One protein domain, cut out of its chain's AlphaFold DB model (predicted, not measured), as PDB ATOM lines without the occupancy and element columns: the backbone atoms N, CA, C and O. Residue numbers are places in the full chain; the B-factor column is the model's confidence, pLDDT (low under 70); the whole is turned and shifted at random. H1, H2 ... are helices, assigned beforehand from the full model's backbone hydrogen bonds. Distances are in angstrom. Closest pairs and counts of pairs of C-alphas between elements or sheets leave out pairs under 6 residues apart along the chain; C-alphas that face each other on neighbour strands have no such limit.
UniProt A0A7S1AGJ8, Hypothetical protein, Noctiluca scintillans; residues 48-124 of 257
ATOM      1  N   PRO A  48     -35.375  50.178 -48.013       76.62
ATOM      2  CA  PRO A  48     -36.636  50.629 -47.403       76.62
ATOM      3  C   PRO A  48     -36.939  49.971 -46.044       76.62
ATOM      4  O   PRO A  48     -37.643  50.524 -45.200       76.62
ATOM      5  N   CYS A  49     -36.381  48.779 -45.826       82.81
ATOM      6  CA  CYS A  49     -36.417  48.083 -44.553       82.81
ATOM      7  C   CYS A  49     -35.594  48.801 -43.471       82.81
ATOM      8  O   CYS A  49     -36.087  49.006 -42.364       82.81
ATOM      9  N   HIS A  50     -34.356  49.192 -43.782       87.44
ATOM     10  CA  HIS A  50     -33.437  49.806 -42.823       87.44
ATOM     11  C   HIS A  50     -33.994  51.118 -42.273       87.44
ATOM     12  O   HIS A  50     -34.046  51.290 -41.058       87.44
ATOM     13  N   ASP A  51     -34.519  51.980 -43.147       85.12
ATOM     14  CA  ASP A  51     -35.142  53.247 -42.745       85.12
ATOM     15  C   ASP A  51     -36.364  53.021 -41.848       85.12
ATOM     16  O   ASP A  51     -36.520  53.681 -40.819       85.12
ATOM     17  N   THR A  52     -37.185  52.018 -42.176       85.12
ATOM     18  CA  THR A  52     -38.335  51.630 -41.352       85.12
ATOM     19  C   THR A  52     -37.887  51.209 -39.952       85.12
ATOM     20  O   THR A  52     -38.387  51.732 -38.957       85.12
ATOM     21  N   TYR A  53     -36.913  50.300 -39.841       88.75
ATOM     22  CA  TYR A  53     -36.456  49.825 -38.532       88.75
ATOM     23  C   TYR A  53     -35.628  50.848 -37.761       88.75
ATOM     24  O   TYR A  53     -35.608  50.805 -36.536       88.75
ATOM     25  N   LYS A  54     -35.000  51.806 -38.438       88.19
ATOM     26  CA  LYS A  54     -34.357  52.949 -37.787       88.19
ATOM     27  C   LYS A  54     -35.372  53.818 -37.043       88.19
ATOM     28  O   LYS A  54     -35.063  54.320 -35.963       88.19
ATOM     29  N   ASP A  55     -36.576  53.958 -37.592       86.62
ATOM     30  CA  ASP A  55     -37.676  54.662 -36.937       86.62
ATOM     31  C   ASP A  55     -38.387  53.806 -35.884       86.62
ATOM     32  O   ASP A  55     -38.752  54.331 -34.830       86.62
ATOM     33  N   VAL A  56     -38.563  52.502 -36.135       87.25
ATOM     34  CA  VAL A  56     -39.170  51.555 -35.179       87.25
ATOM     35  C   VAL A  56     -38.310  51.409 -33.926       87.25
ATOM     36  O   VAL A  56     -38.820  51.537 -32.820       87.25
ATOM     37  N   LEU A  57     -37.008  51.162 -34.088       87.00
ATOM     38  CA  LEU A  57     -36.067  50.873 -32.998       87.00
ATOM     39  C   LEU A  57     -35.494  52.149 -32.366       87.00
ATOM     40  O   LEU A  57     -34.542  52.094 -31.585       87.00
ATOM     41  N   LYS A  58     -36.039  53.319 -32.715       81.69
ATOM     42  CA  LYS A  58     -35.559  54.595 -32.196       81.69
ATOM     43  C   LYS A  58     -35.786  54.651 -30.679       81.69
ATOM     44  O   LYS A  58     -36.933  54.527 -30.244       81.69
ATOM     45  N   PRO A  59     -34.741  54.915 -29.870       66.75
ATOM     46  CA  PRO A  59     -34.897  55.082 -28.430       66.75
ATOM     47  C   PRO A  59     -35.937  56.162 -28.134       66.75
ATOM     48  O   PRO A  59     -35.875  57.279 -28.666       66.75
ATOM     49  N   THR A  60     -36.934  55.836 -27.314       64.38
ATOM     50  CA  THR A  60     -37.948  56.816 -26.925       64.38
ATOM     51  C   THR A  60     -37.389  57.707 -25.821       64.38
ATOM     52  O   THR A  60     -36.545  57.304 -25.029       64.38
ATOM     53  N   ARG A  61     -37.904  58.934 -25.693       54.19
ATOM     54  CA  ARG A  61     -37.460  59.911 -24.674       54.19
ATOM     55  C   ARG A  61     -37.547  59.403 -23.219       54.19
ATOM     56  O   ARG A  61     -37.043  60.072 -22.325       54.19
ATOM     57  N   LYS A  62     -38.230  58.274 -22.984       54.94
ATOM     58  CA  LYS A  62     -38.435  57.626 -21.679       54.94
ATOM     59  C   LYS A  62     -37.531  56.404 -21.450       54.94
ATOM     60  O   LYS A  62     -37.468  55.926 -20.326       54.94
ATOM     61  N   SER A  63     -36.854  55.902 -22.482       56.69
ATOM     62  CA  SER A  63     -36.036  54.693 -22.427       56.69
ATOM     63  C   SER A  63     -34.837  54.840 -23.368       56.69
ATOM     64  O   SER A  63     -34.980  54.780 -24.586       56.69
ATOM     65  N   ASN A  64     -33.648  55.007 -22.784       62.59
ATOM     66  CA  ASN A  64     -32.367  54.797 -23.472       62.59
ATOM     67  C   ASN A  64     -31.915  53.328 -23.359       62.59
ATOM     68  O   ASN A  64     -30.726  53.036 -23.480       62.59
ATOM     69  N   ALA A  65     -32.833  52.406 -23.045       73.62
ATOM     70  CA  ALA A  65     -32.492  51.001 -22.905       73.62
ATOM     71  C   ALA A  65     -32.123  50.407 -24.268       73.62
ATOM     72  O   ALA A  65     -32.687  50.776 -25.301       73.62
ATOM     73  N   ALA A  66     -31.160  49.488 -24.260       80.75
ATOM     74  CA  ALA A  66     -30.815  48.720 -25.444       80.75
ATOM     75  C   ALA A  66     -32.021  47.874 -25.871       80.75
ATOM     76  O   ALA A  66     -32.583  47.161 -25.043       80.75
ATOM     77  N   VAL A  67     -32.401  47.955 -27.148       85.81
ATOM     78  CA  VAL A  67     -33.556  47.220 -27.679       85.81
ATOM     79  C   VAL A  67     -33.233  45.731 -27.721       85.81
ATOM     80  O   VAL A  67     -32.260  45.327 -28.367       85.81
ATOM     81  N   ARG A  68     -34.031  44.916 -27.028       90.06
ATOM     82  CA  ARG A  68     -33.895  43.455 -27.011       90.06
ATOM     83  C   ARG A  68     -34.865  42.805 -27.997       90.06
ATOM     84  O   ARG A  68     -35.877  43.420 -28.326       90.06
ATOM     85  N   PRO A  69     -34.612  41.555 -28.433       88.50
ATOM     86  CA  PRO A  69     -35.515  40.821 -29.326       88.50
ATOM     87  C   PRO A  69     -36.983  40.822 -28.870       88.50
ATOM     88  O   PRO A  69     -37.874  40.995 -29.698       88.50
ATOM     89  N   ALA A  70     -37.227  40.716 -27.558       87.88
ATOM     90  CA  ALA A  70     -38.567  40.719 -26.966       87.88
ATOM     91  C   ALA A  70     -39.311  42.065 -27.093       87.88
ATOM     92  O   ALA A  70     -40.538  42.086 -27.130       87.88
ATOM     93  N   ASP A  71     -38.593  43.185 -27.198       87.69
ATOM     94  CA  ASP A  71     -39.196  44.524 -27.259       87.69
ATOM     95  C   ASP A  71     -39.656  44.888 -28.681       87.69
ATOM     96  O   ASP A  71     -40.519  45.748 -28.878       87.69
ATOM     97  N   VAL A  72     -39.072  44.236 -29.693       88.50
ATOM     98  CA  VAL A  72     -39.227  44.609 -31.106       88.50
ATOM     99  C   VAL A  72     -40.679  44.506 -31.565       88.50
ATOM    100  O   VAL A  72     -41.134  45.359 -32.326       88.50
ATOM    101  N   GLU A  73     -41.422  43.500 -31.096       89.75
ATOM    102  CA  GLU A  73     -42.833  43.322 -31.451       89.75
ATOM    103  C   GLU A  73     -43.664  44.540 -31.036       89.75
ATOM    104  O   GLU A  73     -44.365  45.137 -31.858       89.75
ATOM    105  N   GLN A  74     -43.543  44.946 -29.770       89.00
ATOM    106  CA  GLN A  74     -44.281  46.081 -29.239       89.00
ATOM    107  C   GLN A  74     -43.857  47.384 -29.924       89.00
ATOM    108  O   GLN A  74     -44.716  48.170 -30.327       89.00
ATOM    109  N   MET A  75     -42.552  47.601 -30.114       89.50
ATOM    110  CA  MET A  75     -42.045  48.794 -30.797       89.50
ATOM    111  C   MET A  75     -42.568  48.885 -32.237       89.50
ATOM    112  O   MET A  75     -42.992  49.955 -32.684       89.50
ATOM    113  N   TYR A  76     -42.607  47.760 -32.956       89.25
ATOM    114  CA  TYR A  76     -43.155  47.705 -34.309       89.25
ATOM    115  C   TYR A  76     -44.665  47.948 -34.317       89.25
ATOM    116  O   TYR A  76     -45.175  48.670 -35.176       89.25
ATOM    117  N   MET A  77     -45.390  47.392 -33.345       88.56
ATOM    118  CA  MET A  77     -46.825  47.606 -33.186       88.56
ATOM    119  C   MET A  77     -47.149  49.089 -32.954       88.56
ATOM    120  O   MET A  77     -48.029  49.644 -33.615       88.56
ATOM    121  N   GLU A  78     -46.417  49.758 -32.062       89.44
ATOM    122  CA  GLU A  78     -46.570  51.189 -31.780       89.44
ATOM    123  C   GLU A  78     -46.243  52.054 -33.003       89.44
ATOM    124  O   GLU A  78     -47.004  52.965 -33.349       89.44
ATOM    125  N   TRP A  79     -45.147  51.742 -33.701       89.62
ATOM    126  CA  TRP A  79     -44.784  52.425 -34.940       89.62
ATOM    127  C   TRP A  79     -45.849  52.228 -36.027       89.62
ATOM    128  O   TRP A  79     -46.247  53.199 -36.674       89.62
ATOM    129  N   CYS A  80     -46.363  51.007 -36.192       87.94
ATOM    130  CA  CYS A  80     -47.386  50.686 -37.181       87.94
ATOM    131  C   CYS A  80     -48.674  51.470 -36.916       87.94
ATOM    132  O   CYS A  80     -49.168  52.147 -37.818       87.94
ATOM    133  N   LYS A  81     -49.170  51.479 -35.670       87.06
ATOM    134  CA  LYS A  81     -50.369  52.251 -35.295       87.06
ATOM    135  C   LYS A  81     -50.205  53.751 -35.555       87.06
ATOM    136  O   LYS A  81     -51.177  54.425 -35.883       87.06
ATOM    137  N   LYS A  82     -48.988  54.279 -35.392       85.38
ATOM    138  CA  LYS A  82     -48.690  55.708 -35.545       85.38
ATOM    139  C   LYS A  82     -48.513  56.143 -37.002       85.38
ATOM    140  O   LYS A  82     -48.886  57.266 -37.338       85.38
ATOM    141  N   ASN A  83     -47.915  55.301 -37.843       84.75
ATOM    142  CA  ASN A  83     -47.477  55.692 -39.187       84.75
ATOM    143  C   ASN A  83     -48.351  55.125 -40.311       84.75
ATOM    144  O   ASN A  83     -48.417  55.722 -41.385       84.75
ATOM    145  N   MET A  84     -49.060  54.017 -40.083       79.62
ATOM    146  CA  MET A  84     -49.994  53.483 -41.073       79.62
ATOM    147  C   MET A  84     -51.311  54.258 -41.017       79.62
ATOM    148  O   MET A  84     -51.984  54.316 -39.990       79.62
ATOM    149  N   ARG A  85     -51.697  54.854 -42.146       67.81
ATOM    150  CA  ARG A  85     -53.019  55.457 -42.335       67.81
ATOM    151  C   ARG A  85     -53.888  54.477 -43.095       67.81
ATOM    152  O   ARG A  85     -53.539  54.096 -44.208       67.81
ATOM    153  N   VAL A  86     -55.024  54.098 -42.526       60.47
ATOM    154  CA  VAL A  86     -55.952  53.176 -43.188       60.47
ATOM    155  C   VAL A  86     -57.349  53.780 -43.219       60.47
ATOM    156  O   VAL A  86     -57.838  54.297 -42.222       60.47
ATOM    157  N   SER A  87     -57.984  53.721 -44.390       57.47
ATOM    158  CA  SER A  87     -59.395  54.073 -44.618       57.47
ATOM    159  C   SER A  87     -60.348  52.898 -44.340       57.47
ATOM    160  O   SER A  87     -61.526  52.943 -44.682       57.47
ATOM    161  N   SER A  88     -59.817  51.815 -43.771       58.44
ATOM    162  CA  SER A  88     -60.481  50.527 -43.578       58.44
ATOM    163  C   SER A  88     -61.389  50.538 -42.344       58.44
ATOM    164  O   SER A  88     -61.058  51.133 -41.323       58.44
ATOM    165  N   ALA A  89     -62.508  49.809 -42.422       56.44
ATOM    166  CA  ALA A  89     -63.447  49.601 -41.316       56.44
ATOM    167  C   ALA A  89     -62.880  48.746 -40.158       56.44
ATOM    168  O   ALA A  89     -63.544  48.599 -39.133       56.44
ATOM    169  N   LYS A  90     -61.681  48.163 -40.311       64.75
ATOM    170  CA  LYS A  90     -61.007  47.368 -39.271       64.75
ATOM    171  C   LYS A  90     -60.158  48.247 -38.362       64.75
ATOM    172  O   LYS A  90     -59.461  49.138 -38.851       64.75
ATOM    173  N   SER A  91     -60.154  47.942 -37.064       78.38
ATOM    174  CA  SER A  91     -59.318  48.644 -36.084       78.38
ATOM    175  C   SER A  91     -57.828  48.574 -36.466       78.38
ATOM    176  O   SER A  91     -57.378  47.606 -37.083       78.38
ATOM    177  N   MET A  92     -57.047  49.605 -36.117       80.50
ATOM    178  CA  MET A  92     -55.593  49.630 -36.364       80.50
ATOM    179  C   MET A  92     -54.881  48.418 -35.754       80.50
ATOM    180  O   MET A  92     -53.901  47.921 -36.306       80.50
ATOM    181  N   ASP A  93     -55.408  47.919 -34.641       82.44
ATOM    182  CA  ASP A  93     -54.846  46.800 -33.899       82.44
ATOM    183  C   ASP A  93     -54.910  45.509 -34.716       82.44
ATOM    184  O   ASP A  93     -53.897  44.831 -34.872       82.44
ATOM    185  N   GLU A  94     -56.048  45.221 -35.347       82.12
ATOM    186  CA  GLU A  94     -56.209  44.042 -36.207       82.12
ATOM    187  C   GLU A  94     -55.277  44.050 -37.426       82.12
ATOM    188  O   GLU A  94     -54.898  42.992 -37.927       82.12
ATOM    189  N   GLN A  95     -54.907  45.232 -37.920       82.94
ATOM    190  CA  GLN A  95     -54.066  45.366 -39.112       82.94
ATOM    191  C   GLN A  95     -52.573  45.316 -38.779       82.94
ATOM    192  O   GLN A  95     -51.793  44.722 -39.522       82.94
ATOM    193  N   CYS A  96     -52.173  45.910 -37.656       86.31
ATOM    194  CA  CYS A  96     -50.776  45.959 -37.238       86.31
ATOM    195  C   CYS A  96     -50.303  44.666 -36.560       86.31
ATOM    196  O   CYS A  96     -49.142  44.292 -36.722       86.31
ATOM    197  N   HIS A  97     -51.192  43.942 -35.872       87.00
ATOM    198  CA  HIS A  97     -50.852  42.707 -35.161       87.00
ATOM    199  C   HIS A  97     -50.176  41.632 -36.038       87.00
ATOM    200  O   HIS A  97     -49.131  41.119 -35.639       87.00
ATOM    201  N   PRO A  98     -50.680  41.269 -37.238       87.06
ATOM    202  CA  PRO A  98     -50.013  40.259 -38.064       87.06
ATOM    203  C   PRO A  98     -48.646  40.717 -38.590       87.06
ATOM    204  O   PRO A  98     -47.812  39.876 -38.918       87.06
ATOM    205  N   LEU A  99     -48.404  42.028 -38.693       86.50
ATOM    206  CA  LEU A  99     -47.107  42.563 -39.102       86.50
ATOM    207  C   LEU A  99     -46.109  42.499 -37.947       86.50
ATOM    208  O   LEU A  99     -45.019  41.972 -38.138       86.50
ATOM    209  N   ALA A 100     -46.504  42.962 -36.759       89.06
ATOM    210  CA  ALA A 100     -45.680  42.890 -35.554       89.06
ATOM    211  C   ALA A 100     -45.300  41.439 -35.219       89.06
ATOM    212  O   ALA A 100     -44.122  41.149 -35.014       89.06
ATOM    213  N   LYS A 101     -46.261  40.507 -35.308       89.25
ATOM    214  CA  LYS A 101     -46.020  39.078 -35.075       89.25
ATOM    215  C   LYS A 101     -44.965  38.486 -36.014       89.25
ATOM    216  O   LYS A 101     -44.062  37.802 -35.555       89.25
ATOM    217  N   LYS A 102     -45.003  38.806 -37.314       87.25
ATOM    218  CA  LYS A 102     -43.968  38.345 -38.262       87.25
ATOM    219  C   LYS A 102     -42.569  38.817 -37.877       87.25
ATOM    220  O   LYS A 102     -41.596  38.125 -38.154       87.25
ATOM    221  N   VAL A 103     -42.454  40.012 -37.301       89.38
ATOM    222  CA  VAL A 103     -41.169  40.519 -36.815       89.38
ATOM    223  C   VAL A 103     -40.752  39.766 -35.556       89.38
ATOM    224  O   VAL A 103     -39.611  39.318 -35.487       89.38
ATOM    225  N   ALA A 104     -41.677  39.557 -34.616       89.44
ATOM    226  CA  ALA A 104     -41.451  38.770 -33.407       89.44
ATOM    227  C   ALA A 104     -40.951  37.351 -33.731       89.44
ATOM    228  O   ALA A 104     -39.915  36.937 -33.217       89.44
ATOM    229  N   ASP A 105     -41.610  36.656 -34.666       89.19
ATOM    230  CA  ASP A 105     -41.257  35.298 -35.099       89.19
ATOM    231  C   ASP A 105     -39.815  35.218 -35.635       89.19
ATOM    232  O   ASP A 105     -39.104  34.247 -35.389       89.19
ATOM    233  N   LYS A 106     -39.335  36.267 -36.318       89.88
ATOM    234  CA  LYS A 106     -37.930  36.352 -36.748       89.88
ATOM    235  C   LYS A 106     -36.981  36.563 -35.573       89.88
ATOM    236  O   LYS A 106     -35.903  35.974 -35.542       89.88
ATOM    237  N   MET A 107     -37.364  37.432 -34.640       91.69
ATOM    238  CA  MET A 107     -36.539  37.792 -33.490       91.69
ATOM    239  C   MET A 107     -36.339  36.620 -32.518       91.69
ATOM    240  O   MET A 107     -35.359  36.636 -31.780       91.69
ATOM    241  N   LYS A 108     -37.167  35.563 -32.573       89.06
ATOM    242  CA  LYS A 108     -36.962  34.312 -31.813       89.06
ATOM    243  C   LYS A 108     -35.614  33.639 -32.089       89.06
ATOM    244  O   LYS A 108     -35.092  32.952 -31.220       89.06
ATOM    245  N   PHE A 109     -35.042  33.844 -33.277       89.81
ATOM    246  CA  PHE A 109     -33.738  33.291 -33.667       89.81
ATOM    247  C   PHE A 109     -32.556  34.195 -33.296       89.81
ATOM    248  O   PHE A 109     -31.412  33.864 -33.598       89.81
ATOM    249  N   VAL A 110     -32.819  35.336 -32.657       91.25
ATOM    250  CA  VAL A 110     -31.793  36.239 -32.138       91.25
ATOM    251  C   VAL A 110     -31.668  36.002 -30.631       91.25
ATOM    252  O   VAL A 110     -32.686  36.042 -29.934       91.25
ATOM    253  N   PRO A 111     -30.456  35.780 -30.099       90.81
ATOM    254  CA  PRO A 111     -30.271  35.593 -28.666       90.81
ATOM    255  C   PRO A 111     -30.763  36.803 -27.845       90.81
ATOM    256  O   PRO A 111     -30.579  37.951 -28.271       90.81
ATOM    257  N   PRO A 112     -31.375  36.596 -26.665       88.75
ATOM    258  CA  PRO A 112     -32.013  37.658 -25.878       88.75
ATOM    259  C   PRO A 112     -31.035  38.739 -25.392       88.75
ATOM    260  O   PRO A 112     -31.424  39.885 -25.160       88.75
ATOM    261  N   GLU A 113     -29.756  38.399 -25.250       86.75
ATOM    262  CA  GLU A 113     -28.672  39.290 -24.846       86.75
ATOM    263  C   GLU A 113     -28.123  40.163 -25.980       86.75
ATOM    264  O   GLU A 113     -27.333  41.080 -25.719       86.75
ATOM    265  N   VAL A 114     -28.543  39.938 -27.225       90.06
ATOM    266  CA  VAL A 114     -28.138  40.758 -28.368       90.06
ATOM    267  C   VAL A 114     -28.941  42.058 -28.387       90.06
ATOM    268  O   VAL A 114     -30.111  42.116 -28.008       90.06
ATOM    269  N   VAL A 115     -28.285  43.147 -28.783       90.12
ATOM    270  CA  VAL A 115     -28.959  44.423 -29.043       90.12
ATOM    271  C   VAL A 115     -29.443  44.408 -30.484       90.12
ATOM    272  O   VAL A 115     -28.637  44.280 -31.405       90.12
ATOM    273  N   VAL A 116     -30.753  44.532 -30.686       89.75
ATOM    274  CA  VAL A 116     -31.341  44.509 -32.025       89.75
ATOM    275  C   VAL A 116     -31.057  45.830 -32.723       89.75
ATOM    276  O   VAL A 116     -31.508  46.892 -32.293       89.75
ATOM    277  N   THR A 117     -30.323  45.759 -33.828       89.12
ATOM    278  CA  THR A 117     -30.089  46.893 -34.725       89.12
ATOM    279  C   THR A 117     -30.994  46.801 -35.960       89.12
ATOM    280  O   THR A 117     -31.512  45.718 -36.263       89.12
ATOM    281  N   PRO A 118     -31.194  47.898 -36.717       88.50
ATOM    282  CA  PRO A 118     -31.957  47.856 -37.966       88.50
ATOM    283  C   PRO A 118     -31.414  46.833 -38.972       88.50
ATOM    284  O   PRO A 118     -32.185  46.194 -39.684       88.50
ATOM    285  N   GLU A 119     -30.097  46.620 -38.999       88.88
ATOM    286  CA  GLU A 119     -29.454  45.616 -39.847       88.88
ATOM    287  C   GLU A 119     -29.894  44.200 -39.462       88.88
ATOM    288  O   GLU A 119     -30.221  43.410 -40.344       88.88
ATOM    289  N   ILE A 120     -29.958  43.891 -38.163       88.81
ATOM    290  CA  ILE A 120     -30.433  42.594 -37.658       88.81
ATOM    291  C   ILE A 120     -31.926  42.424 -37.956       88.81
ATOM    292  O   ILE A 120     -32.338  41.400 -38.498       88.81
ATOM    293  N   ALA A 121     -32.741  43.443 -37.678       88.25
ATOM    294  CA  ALA A 121     -34.186  43.386 -37.893       88.25
ATOM    295  C   ALA A 121     -34.572  43.165 -39.370       88.25
ATOM    296  O   ALA A 121     -35.583  42.514 -39.672       88.25
ATOM    297  N   CYS A 122     -33.737  43.643 -40.299       89.75
ATOM    298  CA  CYS A 122     -33.925  43.466 -41.736       89.75
ATOM    299  C   CYS A 122     -33.493  42.106 -42.293       89.75
ATOM    300  O   CYS A 122     -33.979  41.732 -43.362       89.75
ATOM    301  N   LYS A 123     -32.645  41.343 -41.597       89.81
ATOM    302  CA  LYS A 123     -32.176  40.031 -42.077       89.81
ATOM    303  C   LYS A 123     -33.305  39.010 -42.176       89.81
ATOM    304  O   LYS A 123     -34.279  39.075 -41.426       89.81
ATOM    305  N   GLY A 124     -33.201  38.072 -43.118       88.00
ATOM    306  CA  GLY A 124     -34.118  36.934 -43.204       88.00
ATOM    307  C   GLY A 124     -33.876  35.929 -42.074       88.00
ATOM    308  O   GLY A 124     -32.801  35.913 -41.484       88.00
TER     309      GLY A 124
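AT A GLANCE: This is residues 48 to 124 of the 257 residues of the protein "Hypothetical protein" of Noctiluca scintillans (UniProt A0A7S1AGJ8). A helical hairpin of H2 and H3 runs along the longest axis; two shorter helices, H1 and H4, pack together at its side, H1 about perpendicular to H2 and meeting it near Val 56, the last residue of H1. The 77 printed residues hold four named helices, H1 to H4 in chain order, and no named strand: all helix. The whole is compact, radius of gyration of the C-alphas 12.6 A, spanning 40 by 28 by 21 A.

HOW THE PARTS SIT: H1, residues 48 to 56, touches residues 75 to 79 of H2, residues 69 to 83, about perpendicular at 82 degrees; the closest C-alphas, Val 56 and Tyr 76, are 5.6 A apart. H2 touches H3, residues 92 to 107, opposite ways at a shallow tilt of 30 degrees; the closest C-alphas, Glu 73 and Ala 100, are 5.0 A apart. H4, residues 118 to 122, touches H1; the closest C-alphas, Tyr 53 and Pro 118, are 4.9 A apart. Every O i to N i+4 pair is within hydrogen-bond range in H1 and H4, 9 of 11 in H2 and 10 of 12 in H3.

IN THESE COORDINATES: H1 begins at C-alpha 48 (-36.636, 50.629, -47.403) and H4 ends at C-alpha 122 (-33.925, 43.466, -41.736). H2 is 21.5 A long and H3 22.6 A, with a kink of 28 degrees near residue 99.

THE WHOLE: The printed part has no cut. The link from H1 to H2 is long. Residues 59 to 64 and 85 to 90 have pLDDT under 70.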